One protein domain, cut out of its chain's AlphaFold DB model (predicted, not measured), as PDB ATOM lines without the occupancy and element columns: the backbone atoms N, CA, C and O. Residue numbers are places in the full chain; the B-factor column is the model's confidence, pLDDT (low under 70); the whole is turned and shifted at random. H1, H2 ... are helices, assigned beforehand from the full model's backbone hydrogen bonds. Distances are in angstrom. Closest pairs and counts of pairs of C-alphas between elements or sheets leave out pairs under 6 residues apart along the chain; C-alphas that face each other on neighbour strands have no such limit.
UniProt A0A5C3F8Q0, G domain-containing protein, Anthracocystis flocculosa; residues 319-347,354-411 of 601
ATOM      1  N   ASP A 319      38.977  96.453  32.601       94.44
ATOM      2  CA  ASP A 319      37.899  95.520  32.890       94.44
ATOM      3  C   ASP A 319      38.353  94.105  32.497       94.44
ATOM      4  O   ASP A 319      38.906  93.893  31.413       94.44
ATOM      5  N   VAL A 320      38.194  93.147  33.409       94.81
ATOM      6  CA  VAL A 320      38.645  91.773  33.196       94.81
ATOM      7  C   VAL A 320      37.762  91.039  32.195       94.81
ATOM      8  O   VAL A 320      38.289  90.240  31.421       94.81
ATOM      9  N   GLN A 321      36.466  91.357  32.139       96.62
ATOM     10  CA  GLN A 321      35.565  90.770  31.150       96.62
ATOM     11  C   GLN A 321      35.937  91.240  29.744       96.62
ATOM     12  O   GLN A 321      36.035  90.413  28.849       96.62
ATOM     13  N   MET A 322      36.307  92.513  29.563       96.31
ATOM     14  CA  MET A 322      36.876  93.012  28.300       96.31
ATOM     15  C   MET A 322      38.174  92.283  27.901       96.31
ATOM     16  O   MET A 322      38.405  92.021  26.721       96.31
ATOM     17  N   LEU A 323      39.060  91.956  28.853       96.50
ATOM     18  CA  LEU A 323      40.260  91.170  28.534       96.50
ATOM     19  C   LEU A 323      39.899  89.745  28.090       96.50
ATOM     20  O   LEU A 323      40.521  89.225  27.163       96.50
ATOM     21  N   ALA A 324      38.921  89.121  28.752       97.06
ATOM     22  CA  ALA A 324      38.397  87.812  28.376       97.06
ATOM     23  C   ALA A 324      37.708  87.843  27.005       97.06
ATOM     24  O   ALA A 324      37.932  86.936  26.212       97.06
ATOM     25  N   ASP A 325      36.956  88.900  26.708       97.38
ATOM     26  CA  ASP A 325      36.268  89.119  25.435       97.38
ATOM     27  C   ASP A 325      37.260  89.216  24.277       97.38
ATOM     28  O   ASP A 325      37.221  88.421  23.340       97.38
ATOM     29  N   TYR A 326      38.260  90.095  24.398       95.81
ATOM     30  CA  TYR A 326      39.312  90.196  23.388       95.81
ATOM     31  C   TYR A 326      40.048  88.863  23.192       95.81
ATOM     32  O   TYR A 326      40.389  88.497  22.067       95.81
ATOM     33  N   LEU A 327      40.299  88.115  24.269       95.94
ATOM     34  CA  LEU A 327      40.924  86.801  24.160       95.94
ATOM     35  C   LEU A 327      40.014  85.792  23.439       95.94
ATOM     36  O   LEU A 327      40.497  85.076  22.564       95.94
ATOM     37  N   LEU A 328      38.722  85.746  23.774       95.75
ATOM     38  CA  LEU A 328      37.733  84.888  23.118       95.75
ATOM     39  C   LEU A 328      37.643  85.207  21.621       95.75
ATOM     40  O   LEU A 328      37.762  84.298  20.803       95.75
ATOM     41  N   TYR A 329      37.550  86.491  21.268       94.44
ATOM     42  CA  TYR A 329      37.583  86.972  19.887       94.44
ATOM     43  C   TYR A 329      38.790  86.416  19.118       94.44
ATOM     44  O   TYR A 329      38.635  85.809  18.059       94.44
ATOM     45  N   ARG A 330      40.001  86.545  19.676       93.31
ATOM     46  CA  ARG A 330      41.226  86.051  19.026       93.31
ATOM     47  C   ARG A 330      41.228  84.532  18.857       93.31
ATOM     48  O   ARG A 330      41.685  84.040  17.828       93.31
ATOM     49  N   LEU A 331      40.704  83.779  19.824       93.00
ATOM     50  CA  LEU A 331      40.584  82.322  19.702       93.00
ATOM     51  C   LEU A 331      39.530  81.910  18.663       93.00
ATOM     52  O   LEU A 331      39.746  80.934  17.947       93.00
ATOM     53  N   ASN A 332      38.437  82.665  18.528       92.88
ATOM     54  CA  ASN A 332      37.430  82.434  17.491       92.88
ATOM     55  C   ASN A 332      37.981  82.688  16.084       92.88
ATOM     56  O   ASN A 332      37.696  81.906  15.181       92.88
ATOM     57  N   LEU A 333      38.832  83.705  15.893       91.19
ATOM     58  CA  LEU A 333      39.517  83.907  14.609       91.19
ATOM     59  C   LEU A 333      40.419  82.726  14.237       91.19
ATOM     60  O   LEU A 333      40.482  82.353  13.065       91.19
ATOM     61  N   ARG A 334      41.112  82.129  15.217       90.31
ATOM     62  CA  ARG A 334      41.942  80.930  14.996       90.31
ATOM     63  C   ARG A 334      41.101  79.720  14.630       90.31
ATOM     64  O   ARG A 334      41.441  78.989  13.707       90.31
ATOM     65  N   TYR A 335      39.990  79.540  15.335       90.69
ATOM     66  CA  TYR A 335      39.047  78.471  15.048       90.69
ATOM     67  C   TYR A 335      38.461  78.590  13.635       90.69
ATOM     68  O   TYR A 335      38.486  77.624  12.879       90.69
ATOM     69  N   GLY A 336      38.015  79.785  13.242       89.81
ATOM     70  CA  GLY A 336      37.514  80.026  11.890       89.81
ATOM     71  C   GLY A 336      38.571  79.780  10.808       89.81
ATOM     72  O   GLY A 336      38.251  79.230   9.758       89.81
ATOM     73  N   TYR A 337      39.838  80.112  11.079       87.75
ATOM     74  CA  TYR A 337      40.937  79.817  10.160       87.75
ATOM     75  C   TYR A 337      41.148  78.306  10.010       87.75
ATOM     76  O   TYR A 337      41.302  77.823   8.892       87.75
ATOM     77  N   GLU A 338      41.114  77.546  11.109       86.69
ATOM     78  CA  GLU A 338      41.228  76.082  11.067       86.69
ATOM     79  C   GLU A 338      40.094  75.441  10.254       86.69
ATOM     80  O   GLU A 338      40.353  74.546   9.450       86.69
ATOM     81  N   LEU A 339      38.856  75.919  10.417       86.88
ATOM     82  CA  LEU A 339      37.721  75.456   9.614       86.88
ATOM     83  C   LEU A 339      37.942  75.719   8.121       86.88
ATOM     84  O   LEU A 339      37.809  74.796   7.322       86.88
ATOM     85  N   GLN A 340      38.355  76.936   7.757       85.25
ATOM     86  CA  GLN A 340      38.615  77.296   6.363       85.25
ATOM     87  C   GLN A 340      39.731  76.437   5.743       85.25
ATOM     88  O   GLN A 340      39.610  76.003   4.601       85.25
ATOM     89  N   GLN A 341      40.812  76.164   6.484       82.81
ATOM     90  CA  GLN A 341      41.888  75.292   5.995       82.81
ATOM     91  C   GLN A 341      41.387  73.865   5.752       82.81
ATOM     92  O   GLN A 341      41.681  73.286   4.710       82.81
ATOM     93  N   ARG A 342      40.564  73.319   6.655       82.50
ATOM     94  CA  ARG A 342      39.970  71.988   6.466       82.50
ATOM     95  C   ARG A 342      39.038  71.918   5.266       82.50
ATOM     96  O   ARG A 342      39.043  70.910   4.571       82.50
ATOM     97  N   GLU A 343      38.240  72.955   5.026       83.81
ATOM     98  CA  GLU A 343      37.365  73.025   3.849       83.81
ATOM     99  C   GLU A 343      38.172  72.989   2.544       83.81
ATOM    100  O   GLU A 343      37.776  72.311   1.598       83.81
ATOM    101  N   LEU A 344      39.325  73.664   2.509       82.00
ATOM    102  CA  LEU A 344      40.240  73.645   1.365       82.00
ATOM    103  C   LEU A 344      40.928  72.280   1.189       82.00
ATOM    104  O   LEU A 344      41.075  71.814   0.061       82.00
ATOM    105  N   GLU A 345      41.338  71.635   2.285       79.81
ATOM    106  CA  GLU A 345      42.035  70.339   2.275       79.81
ATOM    107  C   GLU A 345      41.104  69.155   1.957       79.81
ATOM    108  O   GLU A 345      41.500  68.235   1.243       79.81
ATOM    109  N   HIS A 346      39.862  69.180   2.452       74.62
ATOM    110  CA  HIS A 346      38.899  68.076   2.355       74.62
ATOM    111  C   HIS A 346      37.727  68.358   1.407       74.62
ATOM    112  O   HIS A 346      36.677  67.723   1.519       74.62
ATOM    113  N   ALA A 347      37.903  69.250   0.427       66.75
ATOM    114  CA  ALA A 347      36.888  69.587  -0.578       66.75
ATOM    115  C   ALA A 347      36.324  68.367  -1.352       66.75
ATOM    116  O   ALA A 347      35.307  68.490  -2.035       66.75
ATOM    117  N   ALA A 354      33.455  68.409  12.425       69.62
ATOM    118  CA  ALA A 354      34.180  69.668  12.527       69.62
ATOM    119  C   ALA A 354      34.957  69.726  13.857       69.62
ATOM    120  O   ALA A 354      34.445  69.264  14.887       69.62
ATOM    121  N   PRO A 355      36.197  70.252  13.860       79.69
ATOM    122  CA  PRO A 355      36.947  70.415  15.097       79.69
ATOM    123  C   PRO A 355      36.163  71.305  16.060       79.69
ATOM    124  O   PRO A 355      35.403  72.170  15.641       79.69
ATOM    125  N   ARG A 356      36.359  71.115  17.364       84.62
ATOM    126  CA  ARG A 356      35.872  72.068  18.366       84.62
ATOM    127  C   ARG A 356      36.955  73.102  18.657       84.62
ATOM    128  O   ARG A 356      38.129  72.730  18.718       84.62
ATOM    129  N   PRO A 357      36.595  74.374  18.900       88.31
ATOM    130  CA  PRO A 357      37.572  75.392  19.250       88.31
ATOM    131  C   PRO A 357      38.311  75.017  20.537       88.31
ATOM    132  O   PRO A 357      37.724  74.503  21.493       88.31
ATOM    133  N   ALA A 358      39.608  75.326  20.583       85.50
ATOM    134  CA  ALA A 358      40.499  74.915  21.667       85.50
ATOM    135  C   ALA A 358      39.986  75.317  23.066       85.50
ATOM    136  O   ALA A 358      40.070  74.531  24.013       85.50
ATOM    137  N   TYR A 359      39.381  76.503  23.204       86.19
ATOM    138  CA  TYR A 359      38.844  76.944  24.491       86.19
ATOM    139  C   TYR A 359      37.671  76.088  24.982       86.19
ATOM    140  O   TYR A 359      37.551  75.926  26.190       86.19
ATOM    141  N   LEU A 360      36.854  75.493  24.104       89.00
ATOM    142  CA  LEU A 360      35.785  74.580  24.528       89.00
ATOM    143  C   LEU A 360      36.327  73.212  24.947       89.00
ATOM    144  O   LEU A 360      35.784  72.574  25.842       89.00
ATOM    145  N   THR A 361      37.426  72.779  24.331       87.19
ATOM    146  CA  THR A 361      38.066  71.489  24.617       87.19
ATOM    147  C   THR A 361      38.893  71.520  25.906       87.19
ATOM    148  O   THR A 361      38.980  70.525  26.624       87.19
ATOM    149  N   HIS A 362      39.525  72.655  26.214       88.31
ATOM    150  CA  HIS A 362      40.509  72.757  27.298       88.31
ATOM    151  C   HIS A 362      40.021  73.513  28.539       88.31
ATOM    152  O   HIS A 362      40.720  73.518  29.562       88.31
ATOM    153  N   MET A 363      38.853  74.155  28.485       91.00
ATOM    154  CA  MET A 363      38.252  74.799  29.652       91.00
ATOM    155  C   MET A 363      37.329  73.844  30.409       91.00
ATOM    156  O   MET A 363      36.713  72.965  29.812       91.00
ATOM    157  N   PRO A 364      37.216  73.999  31.740       87.19
ATOM    158  CA  PRO A 364      36.207  73.285  32.501       87.19
ATOM    159  C   PRO A 364      34.836  73.864  32.137       87.19
ATOM    160  O   PRO A 364      34.476  74.929  32.625       87.19
ATOM    161  N   LEU A 365      34.101  73.181  31.264       88.38
ATOM    162  CA  LEU A 365      32.763  73.568  30.810       88.38
ATOM    163  C   LEU A 365      31.756  72.437  31.080       88.38
ATOM    164  O   LEU A 365      32.164  71.297  31.335       88.38
ATOM    165  N   PRO A 366      30.444  72.724  31.084       84.69
ATOM    166  CA  PRO A 366      29.417  71.688  31.130       84.69
ATOM    167  C   PRO A 366      29.571  70.676  29.973       84.69
ATOM    168  O   PRO A 366      29.924  71.077  28.865       84.69
ATOM    169  N   PRO A 367      29.349  69.366  30.219       69.88
ATOM    170  CA  PRO A 367      29.561  68.308  29.226       69.88
ATOM    171  C   PRO A 367      28.579  68.385  28.051       69.88
ATOM    172  O   PRO A 367      28.951  68.033  26.933       69.88
ATOM    173  N   ASP A 368      27.375  68.905  28.295       73.19
ATOM    174  CA  ASP A 368      26.315  69.043  27.304       73.19
ATOM    175  C   ASP A 368      26.089  70.536  26.998       73.19
ATOM    176  O   ASP A 368      25.900  71.338  27.913       73.19
ATOM    177  N   GLY A 369      26.105  70.917  25.716       65.31
ATOM    178  CA  GLY A 369      25.575  72.209  25.250       65.31
ATOM    179  C   GLY A 369      26.541  73.395  25.134       65.31
ATOM    180  O   GLY A 369      26.095  74.484  24.781       65.31
ATOM    181  N   ALA A 370      27.844  73.230  25.388       81.00
ATOM    182  CA  ALA A 370      28.811  74.292  25.101       81.00
ATOM    183  C   ALA A 370      29.127  74.338  23.594       81.00
ATOM    184  O   ALA A 370      29.887  73.509  23.087       81.00
ATOM    185  N   GLU A 371      28.532  75.306  22.900       88.00
ATOM    186  CA  GLU A 371      28.755  75.580  21.477       88.00
ATOM    187  C   GLU A 371      29.690  76.785  21.275       88.00
ATOM    188  O   GLU A 371      29.815  77.628  22.173       88.00
ATOM    189  N   PRO A 372      30.381  76.887  20.122       90.38
ATOM    190  CA  PRO A 372      31.183  78.063  19.798       90.38
ATOM    191  C   PRO A 372      30.343  79.339  19.889       90.38
ATOM    192  O   PRO A 372      29.245  79.409  19.340       90.38
ATOM    193  N   THR A 373      30.860  80.362  20.569       92.38
ATOM    194  CA  THR A 373      30.135  81.619  20.793       92.38
ATOM    195  C   THR A 373      31.050  82.827  20.642       92.38
ATOM    196  O   THR A 373      32.240  82.764  20.952       92.38
ATOM    197  N   ASN A 374      30.476  83.939  20.178       91.25
ATOM    198  CA  ASN A 374      31.100  85.264  20.187       91.25
ATOM    199  C   ASN A 374      30.617  86.133  21.364       91.25
ATOM    200  O   ASN A 374      31.083  87.256  21.514       91.25
ATOM    201  N   SER A 375      29.692  85.641  22.196       95.44
ATOM    202  CA  SER A 375      29.249  86.336  23.408       95.44
ATOM    203  C   SER A 375      30.165  85.970  24.572       95.44
ATOM    204  O   SER A 375      30.150  84.838  25.064       95.44
ATOM    205  N   VAL A 376      30.955  86.941  25.044       96.19
ATOM    206  CA  VAL A 376      31.771  86.757  26.252       96.19
ATOM    207  C   VAL A 376      30.906  86.448  27.473       96.19
ATOM    208  O   VAL A 376      31.313  85.647  28.305       96.19
ATOM    209  N   ALA A 377      29.704  87.026  27.573       95.75
ATOM    210  CA  ALA A 377      28.805  86.788  28.698       95.75
ATOM    211  C   ALA A 377      28.381  85.314  28.758       95.75
ATOM    212  O   ALA A 377      28.596  84.662  29.779       95.75
ATOM    213  N   ASP A 378      27.895  84.766  27.642       94.19
ATOM    214  CA  ASP A 378      27.451  83.371  27.545       94.19
ATOM    215  C   ASP A 378      28.611  82.417  27.849       94.19
ATOM    216  O   ASP A 378      28.477  81.457  28.611       94.19
ATOM    217  N   PHE A 379      29.792  82.713  27.299       95.00
ATOM    218  CA  PHE A 379      30.992  81.931  27.565       95.00
ATOM    219  C   PHE A 379      31.383  81.966  29.049       95.00
ATOM    220  O   PHE A 379      31.666  80.922  29.644       95.00
ATOM    221  N   LEU A 380      31.389  83.146  29.673       95.56
ATOM    222  CA  LEU A 380      31.752  83.299  31.079       95.56
ATOM    223  C   LEU A 380      30.718  82.679  32.019       95.56
ATOM    224  O   LEU A 380      31.114  82.175  33.066       95.56
ATOM    225  N   GLU A 381      29.433  82.643  31.659       93.75
ATOM    226  CA  GLU A 381      28.419  81.910  32.422       93.75
ATOM    227  C   GLU A 381      28.717  80.406  32.464       93.75
ATOM    228  O   GLU A 381      28.667  79.798  33.540       93.75
ATOM    229  N   LEU A 382      29.100  79.820  31.324       92.88
ATOM    230  CA  LEU A 382      29.493  78.411  31.239       92.88
ATOM    231  C   LEU A 382      30.783  78.133  32.023       92.88
ATOM    232  O   LEU A 382      30.872  77.135  32.741       92.88
ATOM    233  N   VAL A 383      31.777  79.023  31.934       94.25
ATOM    234  CA  VAL A 383      33.018  78.906  32.717       94.25
ATOM    235  C   VAL A 383      32.723  79.023  34.212       94.25
ATOM    236  O   VAL A 383      33.221  78.211  34.994       94.25
ATOM    237  N   ALA A 384      31.899  79.991  34.624       94.31
ATOM    238  CA  ALA A 384      31.575  80.244  36.025       94.31
ATOM    239  C   ALA A 384      30.882  79.052  36.698       94.31
ATOM    240  O   ALA A 384      30.998  78.882  37.913       94.31
ATOM    241  N   GLU A 385      30.193  78.213  35.922       91.44
ATOM    242  CA  GLU A 385      29.524  77.021  36.432       91.44
ATOM    243  C   GLU A 385      30.487  75.961  36.976       91.44
ATOM    244  O   GLU A 385      30.177  75.254  37.938       91.44
ATOM    245  N   ARG A 386      31.663  75.837  36.360       90.56
ATOM    246  CA  ARG A 386      32.612  74.753  36.636       90.56
ATOM    247  C   ARG A 386      33.939  75.238  37.203       90.56
ATOM    248  O   ARG A 386      34.653  74.447  37.825       90.56
ATOM    249  N   ALA A 387      34.301  76.497  36.975       92.31
ATOM    250  CA  ALA A 387      35.560  77.043  37.446       92.31
ATOM    251  C   ALA A 387      35.597  77.107  38.991       92.31
ATOM    252  O   ALA A 387      34.611  77.436  39.654       92.31
ATOM    253  N   PRO A 388      36.733  76.770  39.624       90.50
ATOM    254  CA  PRO A 388      36.841  76.840  41.074       90.50
ATOM    255  C   PRO A 388      36.723  78.280  41.585       90.50
ATOM    256  O   PRO A 388      37.482  79.153  41.169       90.50
ATOM    257  N   GLY A 389      35.833  78.506  42.554       89.31
ATOM    258  CA  GLY A 389      35.711  79.792  43.249       89.31
ATOM    259  C   GLY A 389      34.894  80.859  42.516       89.31
ATOM    260  O   GLY A 389      34.799  81.967  43.027       89.31
ATOM    261  N   THR A 390      34.274  80.527  41.382       91.75
ATOM    262  CA  THR A 390      33.438  81.441  40.580       91.75
ATOM    263  C   THR A 390      31.945  81.328  40.888       91.75
ATOM    264  O   THR A 390      31.116  81.938  40.223       91.75
ATOM    265  N   MET A 391      31.584  80.546  41.904       90.31
ATOM    266  CA  MET A 391      30.230  80.471  42.446       90.31
ATOM    267  C   MET A 391      30.209  81.146  43.809       90.31
ATOM    268  O   MET A 391      30.934  80.737  44.722       90.31
ATOM    269  N   THR A 392      29.372  82.169  43.974       82.06
ATOM    270  CA  THR A 392      29.243  82.857  45.260       82.06
ATOM    271  C   THR A 392      28.182  82.201  46.154       82.06
ATOM    272  O   THR A 392      27.417  81.318  45.746       82.06
ATOM    273  N   ARG A 393      28.129  82.621  47.426       75.81
ATOM    274  CA  ARG A 393      27.102  82.154  48.368       75.81
ATOM    275  C   ARG A 393      25.719  82.582  47.875       75.81
ATOM    276  O   ARG A 393      25.441  83.771  47.801       75.81
ATOM    277  N   GLY A 394      24.857  81.604  47.609       78.69
ATOM    278  CA  GLY A 394      23.522  81.828  47.046       78.69
ATOM    279  C   GLY A 394      23.375  81.389  45.587       78.69
ATOM    280  O   GLY A 394      22.298  81.559  45.031       78.69
ATOM    281  N   GLY A 395      24.418  80.807  44.982       82.50
ATOM    282  CA  GLY A 395      24.342  80.224  43.637       82.50
ATOM    283  C   GLY A 395      24.477  81.236  42.499       82.50
ATOM    284  O   GLY A 395      24.234  80.883  41.350       82.50
ATOM    285  N   THR A 396      24.864  82.482  42.789       90.56
ATOM    286  CA  THR A 396      25.159  83.459  41.738       90.56
ATOM    287  C   THR A 396      26.541  83.204  41.146       90.56
ATOM    288  O   THR A 396      27.508  82.927  41.866       90.56
ATOM    289  N   ARG A 397      26.618  83.304  39.819       92.75
ATOM    290  CA  ARG A 397      27.848  83.163  39.041       92.75
ATOM    291  C   ARG A 397      28.654  84.463  39.105       92.75
ATOM    292  O   ARG A 397      28.119  85.542  38.863       92.75
ATOM    293  N   ASP A 398      29.933  84.349  39.440       94.94
ATOM    294  CA  ASP A 398      30.910  85.438  39.428       94.94
ATOM    295  C   ASP A 398      31.619  85.474  38.067       94.94
ATOM    296  O   ASP A 398      32.565  84.720  37.819       94.94
ATOM    297  N   LEU A 399      31.127  86.335  37.172       95.56
ATOM    298  CA  LEU A 399      31.669  86.477  35.819       95.56
ATOM    299  C   LEU A 399      33.065  87.109  35.813       95.56
ATOM    300  O   LEU A 399      33.895  86.726  34.990       95.56
ATOM    301  N   ASP A 400      33.362  88.012  36.752       95.44
ATOM    302  CA  ASP A 400      34.698  88.601  36.883       95.44
ATOM    303  C   ASP A 400      35.704  87.527  37.311       95.44
ATOM    304  O   ASP A 400      36.769  87.392  36.706       95.44
ATOM    305  N   GLY A 401      35.339  86.700  38.295       95.06
ATOM    306  CA  GLY A 401      36.130  85.542  38.709       95.06
ATOM    307  C   GLY A 401      36.331  84.525  37.578       95.06
ATOM    308  O   GLY A 401      37.434  83.997  37.404       95.06
ATOM    309  N   ALA A 402      35.300  84.273  36.765       96.25
ATOM    310  CA  ALA A 402      35.393  83.405  35.590       96.25
ATOM    311  C   ALA A 402      36.318  83.984  34.509       96.25
ATOM    312  O   ALA A 402      37.134  83.252  33.938       96.25
ATOM    313  N   ALA A 403      36.259  85.295  34.275       96.69
ATOM    314  CA  ALA A 403      37.141  85.993  33.347       96.69
ATOM    315  C   ALA A 403      38.599  85.965  33.831       96.69
ATOM    316  O   ALA A 403      39.506  85.645  33.055       96.69
ATOM    317  N   GLU A 404      38.842  86.217  35.123       95.19
ATOM    318  CA  GLU A 404      40.167  86.073  35.740       95.19
ATOM    319  C   GLU A 404      40.703  84.649  35.576       95.19
ATOM    320  O   GLU A 404      41.865  84.463  35.190       95.19
ATOM    321  N   PHE A 405      39.856  83.645  35.819       95.69
ATOM    322  CA  PHE A 405      40.199  82.239  35.653       95.69
ATOM    323  C   PHE A 405      40.564  81.910  34.199       95.69
ATOM    324  O   PHE A 405      41.610  81.304  33.957       95.69
ATOM    325  N   PHE A 406      39.763  82.345  33.225       96.00
ATOM    326  CA  PHE A 406      40.022  82.122  31.802       96.00
ATOM    327  C   PHE A 406      41.336  82.763  31.341       96.00
ATOM    328  O   PHE A 406      42.206  82.084  30.786       96.00
ATOM    329  N   VAL A 407      41.546  84.043  31.660       95.31
ATOM    330  CA  VAL A 407      42.793  84.752  31.338       95.31
ATOM    331  C   VAL A 407      43.994  84.069  31.999       95.31
ATOM    332  O   VAL A 407      45.059  83.941  31.388       95.31
ATOM    333  N   GLN A 408      43.850  83.599  33.241       94.19
ATOM    334  CA  GLN A 408      44.917  82.892  33.944       94.19
ATOM    335  C   GLN A 408      45.228  81.528  33.311       94.19
ATOM    336  O   GLN A 408      46.403  81.199  33.140       94.19
ATOM    337  N   ARG A 409      44.214  80.762  32.894       94.81
ATOM    338  CA  ARG A 409      44.398  79.502  32.152       94.81
ATOM    339  C   ARG A 409      45.158  79.738  30.850       94.81
ATOM    340  O   ARG A 409      46.103  79.002  30.572       94.81
ATOM    341  N   TRP A 410      44.824  80.789  30.100       95.12
ATOM    342  CA  TRP A 410      45.563  81.149  28.889       95.12
ATOM    343  C   TRP A 410      47.017  81.528  29.191       95.12
ATOM    344  O   TRP A 410      47.940  81.048  28.533       95.12
ATOM    345  N   ARG A 411      47.265  82.306  30.254       93.88
ATOM    346  CA  ARG A 411      48.633  82.648  30.692       93.88
ATOM    347  C   ARG A 411      49.487  81.439  31.046       93.88
ATOM    348  O   ARG A 411      50.710  81.523  30.960       93.88
TER     349      ARG A 411
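AT A GLANCE: This is residues 319 to 347 and 354 to 411 of the 601 residues of the protein "G domain-containing protein" of Anthracocystis flocculosa (UniProt A0A5C3F8Q0). One long helix, H1, runs along the longest axis; two shorter helices, H3 and H4, crossed nearly at right angles, pack on its first part, and its later part runs on past them. Little H2 sits farther along H1. The 87 printed residues, all helix by class, hold H1, H2, H3 and H4 in that order, with no named strand. The whole is elongated, 51 by 28 by 20 A, and only just compact, close to loose, with a radius of gyration of the C-alphas of 14.0 A.

IN THESE COORDINATES: H1, residues 320 to 345, spans 37.8 A from C-alpha 320 at (38.645, 91.773, 33.196). H2 is residues 358 to 362, 6.0 A; H3 residues 376 to 386, 15.9 A; H4 residues 399 to 411, 18.1 A, ending at (48.633, 82.648, 30.692).

HOW THE PARTS SIT: H1 touches H4 with residues 320 to 327 alone, at a steep tilt of 54 degrees, the same way; the closest C-alphas, Ala 324 and Ala 403, are 5.4 A apart. H1 touches H3 with residues 321 to 328 alone, about perpendicular at 82 degrees, C-alphas 325 and 376 being closest at 5.1 A. H3 touches H4 about perpendicular, at 86 degrees, closest at C-alphas 384 and 402, 5.0 A. H1, with residues 331 to 335 alone, only just touches H2, with 3 pairs of C-alphas within 8 A, the closest being Leu 331 and Tyr 359, 7.4 A. H2 and H3 are apart. Every O i to N i+4 pair is within hydrogen-bond range in H1, H2 and H4, and 6 of 7 in H3.

THE WHOLE: The farthest C-alphas, Ala 347 and Arg 393, are 51.5 A apart. Residues 348 to 353 are not printed, a cut of 13.4 A between C-alphas 347 and 354. The links H2 to H3 and H3 to H4 are long. Residues 347, 354, 367 and 369 have pLDDT under 70.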